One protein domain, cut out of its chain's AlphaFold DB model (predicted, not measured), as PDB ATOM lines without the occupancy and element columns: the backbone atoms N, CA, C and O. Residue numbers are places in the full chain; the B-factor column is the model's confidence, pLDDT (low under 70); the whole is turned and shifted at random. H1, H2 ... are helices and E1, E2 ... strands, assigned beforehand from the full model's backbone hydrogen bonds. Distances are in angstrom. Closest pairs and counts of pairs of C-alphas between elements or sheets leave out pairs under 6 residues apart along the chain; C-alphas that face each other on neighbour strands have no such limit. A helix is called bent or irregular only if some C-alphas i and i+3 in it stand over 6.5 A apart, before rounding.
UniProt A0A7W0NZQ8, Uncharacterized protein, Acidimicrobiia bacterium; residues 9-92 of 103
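This is residues 9 to 92 of the 103 residues of an uncharacterized protein of Acidimicrobiia bacterium (UniProt A0A7W0NZQ8). Look first for a narrow, twisted sheet of three antiparallel strands, E1, E2 and E3, with H1 only grazing it near the end where E1 begins, and H2 beyond the opposite end, just after E3. From there H3 leads away from the sheet as an arm, with residues 78 to 92 sticking out free. The printed part has 84 residues with three named helices and three named strands, in the order H1 E1 E2 E3 H2 H3; the sheet's order is E1 - E2 - E3 and the class is mixed, helices and strands. The whole is only just compact, close to loose, with a radius of gyration of the C-alphas of 14.3 A and spans of 39 by 33 by 21 A.

Begin at the sheet: E1, residues 26 to 33, E2, residues 40 to 46, and E3, residues 57 to 61, form a meander, each strand the antiparallel neighbour of the one before. It is only just strongly twisted, its C-alphas lying up to 4.3 A off the best plane. E1 and E2 are a hairpin at 158 degrees; look for N 29 and O 43, within hydrogen-bond range at 2.8 A. E2 and E3 are a hairpin at 153 degrees, with N 42 and O 59 within hydrogen-bond range at 2.9 A. H1, residues 13 to 19, is on the sheet but only grazes it; its closest C-alphas to E1 are those of Met 13 and Val 26, 7.1 A apart. H2, residues 65 to 73, is not on the sheet, and neither is H3, residues 76 to 90. H2 and H3 are close but not clearly touching, the closest C-alphas being those of Gly 71 and Asp 77 at 6.6 A, and run the same way at a steep tilt of 66 degrees. H1 is apart from H2 and from H3. In H2 and H3 every O i to N i+4 pair is within hydrogen-bond range; in H1 1 of 3 is, beside 3 of 4 O i to N i+3 pairs.

Find C-alpha 26 at (7.963, -6.896, 142.412), where E1 begins; it runs 19.7 A to C-alpha 33. E2 covers 19.3 A and E3 12.9 A. H1 begins at C-alpha 13 at (10.751, -8.620, 136.108) and measures 10.2 A; it is irregular, but only just, with C-alphas 15 and 18 at 6.6 A. H2 measures 12.4 A. H3, 20.9 A long, ends at C-alpha 90 at (7.053, 22.884, 134.657).

The two C-alphas farthest apart are those of Asp 49 and Ala 73, at 39.9 A. The printed part has no cut and no long link; those from E3 to H2 and from H2 to H3 are tight. The mean pLDDT of the printed part is 81.3; look for values under 70 at residues 21 to 25, 34 to 38 and 48 to 51.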
ATOM      1  N   GLU A   9      -0.715  -8.978 135.092       82.69
ATOM      2  CA  GLU A   9       0.149 -10.165 135.042       82.69
ATOM      3  C   GLU A   9       1.311 -10.018 134.051       82.69
ATOM      4  O   GLU A   9       2.365 -10.628 134.216       82.69
ATOM      5  N   HIS A  10       1.161  -9.163 133.036       81.94
ATOM      6  CA  HIS A  10       2.238  -8.883 132.094       81.94
ATOM      7  C   HIS A  10       3.339  -7.984 132.692       81.94
ATOM      8  O   HIS A  10       4.426  -7.875 132.112       81.94
ATOM      9  N   ILE A  11       3.101  -7.358 133.853       82.38
ATOM     10  CA  ILE A  11       4.121  -6.620 134.604       82.38
ATOM     11  C   ILE A  11       5.041  -7.635 135.284       82.38
ATOM     12  O   ILE A  11       4.825  -8.074 136.409       82.38
ATOM     13  N   THR A  12       6.103  -7.998 134.575       82.31
ATOM     14  CA  THR A  12       7.094  -8.976 135.027       82.31
ATOM     15  C   THR A  12       8.447  -8.319 135.289       82.31
ATOM     16  O   THR A  12       8.727  -7.215 134.816       82.31
ATOM     17  N   MET A  13       9.346  -9.036 135.971       80.38
ATOM     18  CA  MET A  13      10.751  -8.620 136.108       80.38
ATOM     19  C   MET A  13      11.409  -8.390 134.737       80.38
ATOM     20  O   MET A  13      12.167  -7.439 134.560       80.38
ATOM     21  N   ARG A  14      11.062  -9.212 133.734       81.94
ATOM     22  CA  ARG A  14      11.537  -9.056 132.352       81.94
ATOM     23  C   ARG A  14      11.023  -7.773 131.703       81.94
ATOM     24  O   ARG A  14      11.758  -7.145 130.956       81.94
ATOM     25  N   TRP A  15       9.780  -7.372 131.964       81.19
ATOM     26  CA  TRP A  15       9.269  -6.094 131.460       81.19
ATOM     27  C   TRP A  15      10.028  -4.911 132.077       81.19
ATOM     28  O   TRP A  15      10.410  -3.983 131.370       81.19
ATOM     29  N   LEU A  16      10.326  -4.980 133.374       80.44
ATOM     30  CA  LEU A  16      11.060  -3.934 134.087       80.44
ATOM     31  C   LEU A  16      12.560  -3.895 133.785       80.44
ATOM     32  O   LEU A  16      13.210  -2.904 134.119       80.44
ATOM     33  N   SER A  17      13.124  -4.913 133.129       79.50
ATOM     34  CA  SER A  17      14.550  -4.930 132.788       79.50
ATOM     35  C   SER A  17      14.952  -3.776 131.860       79.50
ATOM     36  O   SER A  17      16.129  -3.435 131.781       79.50
ATOM     37  N   VAL A  18      13.988  -3.123 131.195       79.62
ATOM     38  CA  VAL A  18      14.203  -1.884 130.422       79.62
ATOM     39  C   VAL A  18      14.739  -0.725 131.271       79.62
ATOM     40  O   VAL A  18      15.301   0.221 130.727       79.62
ATOM     41  N   LEU A  19      14.599  -0.795 132.598       75.75
ATOM     42  CA  LEU A  19      15.159   0.175 133.542       75.75
ATOM     43  C   LEU A  19      16.677  -0.001 133.745       75.75
ATOM     44  O   LEU A  19      17.328   0.865 134.334       75.75
ATOM     45  N   GLY A  20      17.245  -1.108 133.255       73.25
ATOM     46  CA  GLY A  20      18.671  -1.419 133.332       73.25
ATOM     47  C   GLY A  20      19.146  -1.966 134.681       73.25
ATOM     48  O   GLY A  20      20.327  -2.246 134.820       73.25
ATOM     49  N   CYS A  21      18.276  -2.140 135.681       69.81
ATOM     50  CA  CYS A  21      18.638  -2.751 136.967       69.81
ATOM     51  C   CYS A  21      18.309  -4.245 137.034       69.81
ATOM     52  O   CYS A  21      17.413  -4.739 136.349       69.81
ATOM     53  N   ALA A  22      19.007  -4.952 137.928       66.00
ATOM     54  CA  ALA A  22      18.584  -6.261 138.405       66.00
ATOM     55  C   ALA A  22      17.310  -6.080 139.240       66.00
ATOM     56  O   ALA A  22      17.367  -5.667 140.392       66.00
ATOM     57  N   ILE A  23      16.145  -6.305 138.640       66.25
ATOM     58  CA  ILE A  23      14.864  -6.151 139.329       66.25
ATOM     59  C   ILE A  23      14.597  -7.455 140.098       66.25
ATOM     60  O   ILE A  23      14.419  -8.506 139.486       66.25
ATOM     61  N   ALA A  24      14.600  -7.382 141.430       65.62
ATOM     62  CA  ALA A  24      14.131  -8.436 142.335       65.62
ATOM     63  C   ALA A  24      12.598  -8.645 142.187       65.62
ATOM     64  O   ALA A  24      11.973  -7.928 141.401       65.62
ATOM     65  N   PRO A  25      11.950  -9.580 142.917       60.78
ATOM     66  CA  PRO A  25      10.494  -9.717 142.885       60.78
ATOM     67  C   PRO A  25       9.808  -8.361 143.070       60.78
ATOM     68  O   PRO A  25      10.321  -7.484 143.772       60.78
ATOM     69  N   VAL A  26       8.676  -8.171 142.400       72.31
ATOM     70  CA  VAL A  26       7.963  -6.896 142.412       72.31
ATOM     71  C   VAL A  26       6.611  -7.034 143.067       72.31
ATOM     72  O   VAL A  26       5.845  -7.945 142.766       72.31
ATOM     73  N   GLU A  27       6.310  -6.093 143.951       83.50
ATOM     74  CA  GLU A  27       4.965  -5.921 144.472       83.50
ATOM     75  C   GLU A  27       4.182  -5.078 143.458       83.50
ATOM     76  O   GLU A  27       4.549  -3.931 143.177       83.50
ATOM     77  N   VAL A  28       3.126  -5.653 142.879       85.50
ATOM     78  CA  VAL A  28       2.208  -4.948 141.976       85.50
ATOM     79  C   VAL A  28       0.972  -4.551 142.770       85.50
ATOM     80  O   VAL A  28       0.170  -5.393 143.157       85.50
ATOM     81  N   ILE A  29       0.821  -3.252 143.007       88.62
ATOM     82  CA  ILE A  29      -0.270  -2.677 143.789       88.62
ATOM     83  C   ILE A  29      -1.235  -1.999 142.816       88.62
ATOM     84  O   ILE A  29      -0.847  -1.000 142.196       88.62
ATOM     85  N   PRO A  30      -2.478  -2.486 142.663       86.88
ATOM     86  CA  PRO A  30      -3.494  -1.784 141.892       86.88
ATOM     87  C   PRO A  30      -3.660  -0.357 142.426       86.88
ATOM     88  O   PRO A  30      -3.860  -0.146 143.619       86.88
ATOM     89  N   ALA A  31      -3.523   0.631 141.545       83.62
ATOM     90  CA  ALA A  31      -3.610   2.046 141.901       83.62
ATOM     91  C   ALA A  31      -4.940   2.677 141.463       83.62
ATOM     92  O   ALA A  31      -5.299   3.749 141.943       83.62
ATOM     93  N   GLY A  32      -5.662   2.017 140.557       78.19
ATOM     94  CA  GLY A  32      -6.989   2.414 140.111       78.19
ATOM     95  C   GLY A  32      -7.415   1.655 138.857       78.19
ATOM     96  O   GLY A  32      -6.579   1.237 138.052       78.19
ATOM     97  N   GLU A  33      -8.722   1.504 138.690       78.00
ATOM     98  CA  GLU A  33      -9.348   1.019 137.462       78.00
ATOM     99  C   GLU A  33     -10.238   2.137 136.919       78.00
ATOM    100  O   GLU A  33     -11.153   2.611 137.590       78.00
ATOM    101  N   GLY A  34      -9.902   2.626 135.732       69.69
ATOM    102  CA  GLY A  34     -10.657   3.637 135.012       69.69
ATOM    103  C   GLY A  34     -11.340   3.050 133.784       69.69
ATOM    104  O   GLY A  34     -10.947   2.012 133.255       69.69
ATOM    105  N   VAL A  35     -12.355   3.756 133.294       63.97
ATOM    106  CA  VAL A  35     -13.068   3.404 132.061       63.97
ATOM    107  C   VAL A  35     -12.420   4.056 130.833       63.97
ATOM    108  O   VAL A  35     -11.821   5.133 130.911       63.97
ATOM    109  N   GLY A  36     -12.525   3.400 129.675       66.50
ATOM    110  CA  GLY A  36     -12.007   3.914 128.402       66.50
ATOM    111  C   GLY A  36     -10.478   4.058 128.378       66.50
ATOM    112  O   GLY A  36      -9.747   3.118 128.683       66.50
ATOM    113  N   PHE A  37      -9.978   5.240 128.003       62.66
ATOM    114  CA  PHE A  37      -8.538   5.504 127.819       62.66
ATOM    115  C   PHE A  37      -7.743   5.671 129.115       62.66
ATOM    116  O   PHE A  37      -6.512   5.745 129.073       62.66
ATOM    117  N   VAL A  38      -8.425   5.791 130.256       65.81
ATOM    118  CA  VAL A  38      -7.765   5.831 131.568       65.81
ATOM    119  C   VAL A  38      -7.187   4.454 131.880       65.81
ATOM    120  O   VAL A  38      -6.040   4.365 132.313       65.81
ATOM    121  N   GLY A  39      -7.940   3.401 131.542       81.00
ATOM    122  CA  GLY A  39      -7.505   2.020 131.660       81.00
ATOM    123  C   GLY A  39      -7.193   1.607 133.094       81.00
ATOM    124  O   GLY A  39      -7.734   2.163 134.049       81.00
ATOM    125  N   ARG A  40      -6.316   0.620 133.254       86.25
ATOM    126  CA  ARG A  40      -5.865   0.143 134.566       86.25
ATOM    127  C   ARG A  40      -4.536   0.776 134.920       86.25
ATOM    128  O   ARG A  40      -3.677   0.952 134.059       86.25
ATOM    129  N   ALA A  41      -4.343   1.065 136.195       86.75
ATOM    130  CA  ALA A  41      -3.073   1.540 136.701       86.75
ATOM    131  C   ALA A  41      -2.586   0.678 137.857       86.75
ATOM    132  O   ALA A  41      -3.358   0.265 138.722       86.75
ATOM    133  N   ALA A  42      -1.280   0.458 137.900       89.19
ATOM    134  CA  ALA A  42      -0.629  -0.185 139.023       89.19
ATOM    135  C   ALA A  42       0.657   0.539 139.397       89.19
ATOM    136  O   ALA A  42       1.401   1.035 138.549       89.19
ATOM    137  N   ARG A  43       0.933   0.564 140.695       90.06
ATOM    138  CA  ARG A  43       2.236   0.923 141.227       90.06
ATOM    139  C   ARG A  43       3.035  -0.351 141.421       90.06
ATOM    140  O   ARG A  43       2.598  -1.267 142.103       90.06
ATOM    141  N   VAL A  44       4.222  -0.377 140.848       87.19
ATOM    142  CA  VAL A  44       5.152  -1.492 140.927       87.19
ATOM    143  C   VAL A  44       6.293  -1.081 141.837       87.19
ATOM    144  O   VAL A  44       6.954  -0.072 141.583       87.19
ATOM    145  N   ARG A  45       6.511  -1.818 142.922       85.94
ATOM    146  CA  ARG A  45       7.613  -1.568 143.853       85.94
ATOM    147  C   ARG A  45       8.673  -2.649 143.676       85.94
ATOM    148  O   ARG A  45       8.381  -3.816 143.940       85.94
ATOM    149  N   PRO A  46       9.888  -2.291 143.230       77.81
ATOM    150  CA  PRO A  46      11.028  -3.184 143.351       77.81
ATOM    151  C   PRO A  46      11.283  -3.487 144.832       77.81
ATOM    152  O   PRO A  46      11.156  -2.594 145.675       77.81
ATOM    153  N   HIS A  47      11.652  -4.725 145.159       74.06
ATOM    154  CA  HIS A  47      12.140  -5.041 146.502       74.06
ATOM    155  C   HIS A  47      13.368  -4.179 146.861       74.06
ATOM    156  O   HIS A  47      14.155  -3.791 145.997       74.06
ATOM    157  N   ARG A  48      13.497  -3.856 148.154       63.03
ATOM    158  CA  ARG A  48      14.326  -2.759 148.699       63.03
ATOM    159  C   ARG A  48      15.836  -2.884 148.447       63.03
ATOM    160  O   ARG A  48      16.542  -1.891 148.580       63.03
ATOM    161  N   ASP A  49      16.307  -4.053 148.029       68.50
ATOM    162  CA  ASP A  49      17.732  -4.391 147.969       68.50
ATOM    163  C   ASP A  49      18.346  -4.220 146.573       68.50
ATOM    164  O   ASP A  49      19.381  -4.810 146.278       68.50
ATOM    165  N   VAL A  50      17.723  -3.423 145.695       68.06
ATOM    166  CA  VAL A  50      18.267  -3.116 144.362       68.06
ATOM    167  C   VAL A  50      18.880  -1.713 144.358       68.06
ATOM    168  O   VAL A  50      18.151  -0.720 144.233       68.06
ATOM    169  N   PRO A  51      20.219  -1.584 144.449       68.56
ATOM    170  CA  PRO A  51      20.877  -0.291 144.372       68.56
ATOM    171  C   PRO A  51      20.496   0.428 143.077       68.56
ATOM    172  O   PRO A  51      20.542  -0.153 141.993       68.56
ATOM    173  N   ARG A  52      20.161   1.720 143.190       73.00
ATOM    174  CA  ARG A  52      19.809   2.627 142.078       73.00
ATOM    175  C   ARG A  52      18.441   2.388 141.422       73.00
ATOM    176  O   ARG A  52      18.066   3.189 140.569       73.00
ATOM    177  N   ALA A  53      17.675   1.372 141.827       76.62
ATOM    178  CA  ALA A  53      16.316   1.200 141.316       76.62
ATOM    179  C   ALA A  53      15.390   2.356 141.753       76.62
ATOM    180  O   ALA A  53      15.552   2.907 142.847       76.62
ATOM    181  N   PRO A  54      14.383   2.718 140.935       80.00
ATOM    182  CA  PRO A  54      13.318   3.613 141.373       80.00
ATOM    183  C   PRO A  54      12.598   3.057 142.607       80.00
ATOM    184  O   PRO A  54      12.301   1.867 142.663       80.00
ATOM    185  N   ALA A  55      12.212   3.928 143.545       83.12
ATOM    186  CA  ALA A  55      11.403   3.527 144.703       83.12
ATOM    187  C   ALA A  55      10.052   2.904 144.298       83.12
ATOM    188  O   ALA A  55       9.485   2.082 145.013       83.12
ATOM    189  N   SER A  56       9.513   3.317 143.148       86.38
ATOM    190  CA  SER A  56       8.402   2.643 142.479       86.38
ATOM    191  C   SER A  56       8.309   3.071 141.015       86.38
ATOM    192  O   SER A  56       8.826   4.121 140.633       86.38
ATOM    193  N   VAL A  57       7.603   2.276 140.220       86.56
ATOM    194  CA  VAL A  57       7.224   2.549 138.833       86.56
ATOM    195  C   VAL A  57       5.705   2.629 138.774       86.56
ATOM    196  O   VAL A  57       5.019   1.835 139.410       86.56
ATOM    197  N   PHE A  58       5.163   3.584 138.026       87.31
ATOM    198  CA  PHE A  58       3.731   3.643 137.758       87.31
ATOM    199  C   PHE A  58       3.474   3.113 136.349       87.31
ATOM    200  O   PHE A  58       4.004   3.655 135.380       87.31
ATOM    201  N   ALA A  59       2.702   2.036 136.243       87.31
ATOM    202  CA  ALA A  59       2.331   1.411 134.985       87.31
ATOM    203  C   ALA A  59       0.868   1.728 134.674       87.31
ATOM    204  O   ALA A  59      -0.002   1.556 135.527       87.31
ATOM    205  N   LYS A  60       0.610   2.163 133.442       86.69
ATOM    206  CA  LYS A  60      -0.730   2.348 132.889       86.69
ATOM    207  C   LYS A  60      -0.940   1.315 131.787       86.69
ATOM    208  O   LYS A  60      -0.054   1.111 130.961       86.69
ATOM    209  N   LEU A  61      -2.096   0.671 131.798       84.75
ATOM    210  CA  LEU A  61      -2.505  -0.361 130.858       84.75
ATOM    211  C   LEU A  61      -3.848   0.036 130.236       84.75
ATOM    212  O   LEU A  61      -4.651   0.682 130.910       84.75
ATOM    213  N   PRO A  62      -4.137  -0.356 128.988       82.94
ATOM    214  CA  PRO A  62      -5.463  -0.196 128.407       82.94
ATOM    215  C   PRO A  62      -6.524  -0.977 129.205       82.94
ATOM    216  O   PRO A  62      -6.226  -1.990 129.838       82.94
ATOM    217  N   ALA A  63      -7.773  -0.504 129.169       81.19
ATOM    218  CA  ALA A  63      -8.902  -1.204 129.791       81.19
ATOM    219  C   ALA A  63      -9.185  -2.556 129.106       81.19
ATOM    220  O   ALA A  63      -9.423  -3.565 129.775       81.19
ATOM    221  N   ASP A  64      -9.122  -2.571 127.773       82.00
ATOM    222  CA  ASP A  64      -9.391  -3.724 126.915       82.00
ATOM    223  C   ASP A  64      -8.664  -3.599 125.554       82.00
ATOM    224  O   ASP A  64      -7.926  -2.640 125.290       82.00
ATOM    225  N   GLY A  65      -8.867  -4.583 124.670       81.00
ATOM    226  CA  GLY A  65      -8.270  -4.596 123.332       81.00
ATOM    227  C   GLY A  65      -8.744  -3.457 122.417       81.00
ATOM    228  O   GLY A  65      -7.957  -2.964 121.607       81.00
ATOM    229  N   ALA A  66      -9.986  -2.983 122.564       83.69
ATOM    230  CA  ALA A  66     -10.510  -1.873 121.767       83.69
ATOM    231  C   ALA A  66      -9.873  -0.541 122.194       83.69
ATOM    232  O   ALA A  66      -9.421   0.234 121.348       83.69
ATOM    233  N   ALA A  67      -9.744  -0.310 123.502       82.12
ATOM    234  CA  ALA A  67      -9.025   0.821 124.075       82.12
ATOM    235  C   ALA A  67      -7.553   0.832 123.636       82.12
ATOM    236  O   ALA A  67      -7.028   1.896 123.308       82.12
ATOM    237  N   CYS A  68      -6.911  -0.339 123.552       82.81
ATOM    238  CA  CYS A  68      -5.564  -0.476 122.996       82.81
ATOM    239  C   CYS A  68      -5.507  -0.030 121.525       82.81
ATOM    240  O   CYS A  68      -4.675   0.802 121.163       82.81
ATOM    241  N   GLY A  69      -6.400  -0.546 120.675       83.31
ATOM    242  CA  GLY A  69      -6.427  -0.211 119.247       83.31
ATOM    243  C   GLY A  69      -6.676   1.277 118.989       83.31
ATOM    244  O   GLY A  69      -5.958   1.909 118.211       83.31
ATOM    245  N   ILE A  70      -7.644   1.869 119.692       84.00
ATOM    246  CA  ILE A  70      -7.934   3.303 119.575       84.00
ATOM    247  C   ILE A  70      -6.786   4.137 120.160       84.00
ATOM    248  O   ILE A  70      -6.428   5.163 119.580       84.00
ATOM    249  N   GLY A  71      -6.185   3.697 121.270       84.31
ATOM    250  CA  GLY A  71      -5.023   4.334 121.887       84.31
ATOM    251  C   GLY A  71      -3.861   4.483 120.907       84.31
ATOM    252  O   GLY A  71      -3.357   5.593 120.738       84.31
ATOM    253  N   VAL A  72      -3.527   3.409 120.184       84.88
ATOM    254  CA  VAL A  72      -2.512   3.415 119.118       84.88
ATOM    255  C   VAL A  72      -2.932   4.327 117.961       84.88
ATOM    256  O   VAL A  72      -2.183   5.222 117.572       84.88
ATOM    257  N   ALA A  73      -4.153   4.166 117.439       87.50
ATOM    258  CA  ALA A  73      -4.638   4.950 116.298       87.50
ATOM    259  C   ALA A  73      -4.672   6.463 116.580       87.50
ATOM    260  O   ALA A  73      -4.460   7.283 115.686       87.50
ATOM    261  N   ARG A  74      -4.940   6.850 117.832       88.56
ATOM    262  CA  ARG A  74      -5.043   8.246 118.280       88.56
ATOM    263  C   ARG A  74      -3.810   8.733 119.038       88.56
ATOM    264  O   ARG A  74      -3.855   9.841 119.582       88.56
ATOM    265  N   ARG A  75      -2.741   7.934 119.095       89.12
ATOM    266  CA  ARG A  75      -1.498   8.233 119.822       89.12
ATOM    267  C   ARG A  75      -1.744   8.771 121.235       89.12
ATOM    268  O   ARG A  75      -1.304   9.866 121.597       89.12
ATOM    269  N   VAL A  76      -2.622   8.104 121.982       87.00
ATOM    270  CA  VAL A  76      -3.067   8.576 123.302       87.00
ATOM    271  C   VAL A  76      -1.918   8.506 124.300       87.00
ATOM    272  O   VAL A  76      -1.686   9.471 125.028       87.00
ATOM    273  N   ASP A  77      -1.178   7.400 124.307       83.81
ATOM    274  CA  ASP A  77      -0.119   7.179 125.286       83.81
ATOM    275  C   ASP A  77       1.120   8.028 124.989       83.81
ATOM    276  O   ASP A  77       1.705   8.583 125.917       83.81
ATOM    277  N   GLU A  78       1.474   8.261 123.721       87.88
ATOM    278  CA  GLU A  78       2.558   9.183 123.360       87.88
ATOM    279  C   GLU A  78       2.248  10.610 123.817       87.88
ATOM    280  O   GLU A  78       3.101  11.279 124.403       87.88
ATOM    281  N   ARG A  79       1.007  11.070 123.609       90.88
ATOM    282  CA  ARG A  79       0.563  12.385 124.094       90.88
ATOM    283  C   ARG A  79       0.562  12.455 125.617       90.88
ATOM    284  O   ARG A  79       0.991  13.462 126.168       90.88
ATOM    285  N   ALA A  80       0.137  11.391 126.300       87.50
ATOM    286  CA  ALA A  80       0.180  11.326 127.758       87.50
ATOM    287  C   ALA A  80       1.621  11.361 128.298       87.50
ATOM    288  O   ALA A  80       1.879  12.020 129.305       87.50
ATOM    289  N   VAL A  81       2.572  10.690 127.640       87.38
ATOM    290  CA  VAL A  81       3.998  10.744 128.003       87.38
ATOM    291  C   VAL A  81       4.550  12.158 127.840       87.38
ATOM    292  O   VAL A  81       5.221  12.652 128.746       87.38
ATOM    293  N   LEU A  82       4.250  12.826 126.720       90.81
ATOM    294  CA  LEU A  82       4.674  14.209 126.481       90.81
ATOM    295  C   LEU A  82       4.083  15.163 127.522       90.81
ATOM    296  O   LEU A  82       4.836  15.883 128.172       90.81
ATOM    297  N   PHE A  83       2.773  15.078 127.762       91.06
ATOM    298  CA  PHE A  83       2.086  15.880 128.772       91.06
ATOM    299  C   PHE A  83       2.710  15.711 130.162       91.06
ATOM    300  O   PHE A  83       3.059  16.693 130.809       91.06
ATOM    301  N   ASN A  84       2.917  14.470 130.621       88.94
ATOM    302  CA  ASN A  84       3.519  14.224 131.934       88.94
ATOM    303  C   ASN A  84       4.963  14.733 132.014       88.94
ATOM    304  O   ASN A  84       5.390  15.214 133.062       88.94
ATOM    305  N   ARG A  85       5.721  14.651 130.916       88.56
ATOM    306  CA  ARG A  85       7.086  15.180 130.851       88.56
ATOM    307  C   ARG A  85       7.105  16.704 130.954       88.56
ATOM    308  O   ARG A  85       7.918  17.240 131.704       88.56
ATOM    309  N   GLU A  86       6.232  17.385 130.222       93.38
ATOM    310  CA  GLU A  86       6.089  18.844 130.262       93.38
ATOM    311  C   GLU A  86       5.604  19.317 131.632       93.38
ATOM    312  O   GLU A  86       6.175  20.247 132.202       93.38
ATOM    313  N   LEU A  87       4.623  18.622 132.213       91.00
ATOM    314  CA  LEU A  87       4.124  18.896 133.556       91.00
ATOM    315  C   LEU A  87       5.230  18.738 134.604       91.00
ATOM    316  O   LEU A  87       5.441  19.633 135.417       91.00
ATOM    317  N   ALA A  88       5.981  17.634 134.563       88.75
ATOM    318  CA  ALA A  88       7.084  17.398 135.489       88.75
ATOM    319  C   ALA A  88       8.196  18.451 135.351       88.75
ATOM    320  O   ALA A  88       8.787  18.853 136.354       88.75
ATOM    321  N   ALA A  89       8.486  18.897 134.124       90.12
ATOM    322  CA  ALA A  89       9.446  19.968 133.876       90.12
ATOM    323  C   ALA A  89       8.951  21.301 134.450       90.12
ATOM    324  O   ALA A  89       9.687  21.965 135.175       90.12
ATOM    325  N   SER A  90       7.687  21.642 134.194       92.38
ATOM    326  CA  SER A  90       7.053  22.884 134.657       92.38
ATOM    327  C   SER A  90       6.942  22.940 136.181       92.38
ATOM    328  O   SER A  90       7.099  23.998 136.779       92.38
ATOM    329  N   ALA A  91       6.731  21.789 136.821       92.25
ATOM    330  CA  ALA A  91       6.689  21.648 138.272       92.25
ATOM    331  C   ALA A  91       8.082  21.535 138.930       92.25
ATOM    332  O   ALA A  91       8.168  21.417 140.149       92.25
ATOM    333  N   GLY A  92       9.177  21.523 138.160       90.75
ATOM    334  CA  GLY A  92      10.540  21.408 138.698       90.75
ATOM    335  C   GLY A  92      10.886  20.035 139.296       90.75
ATOM    336  O   GLY A  92      11.863  19.910 140.034       90.75
TER     337      GLY A  92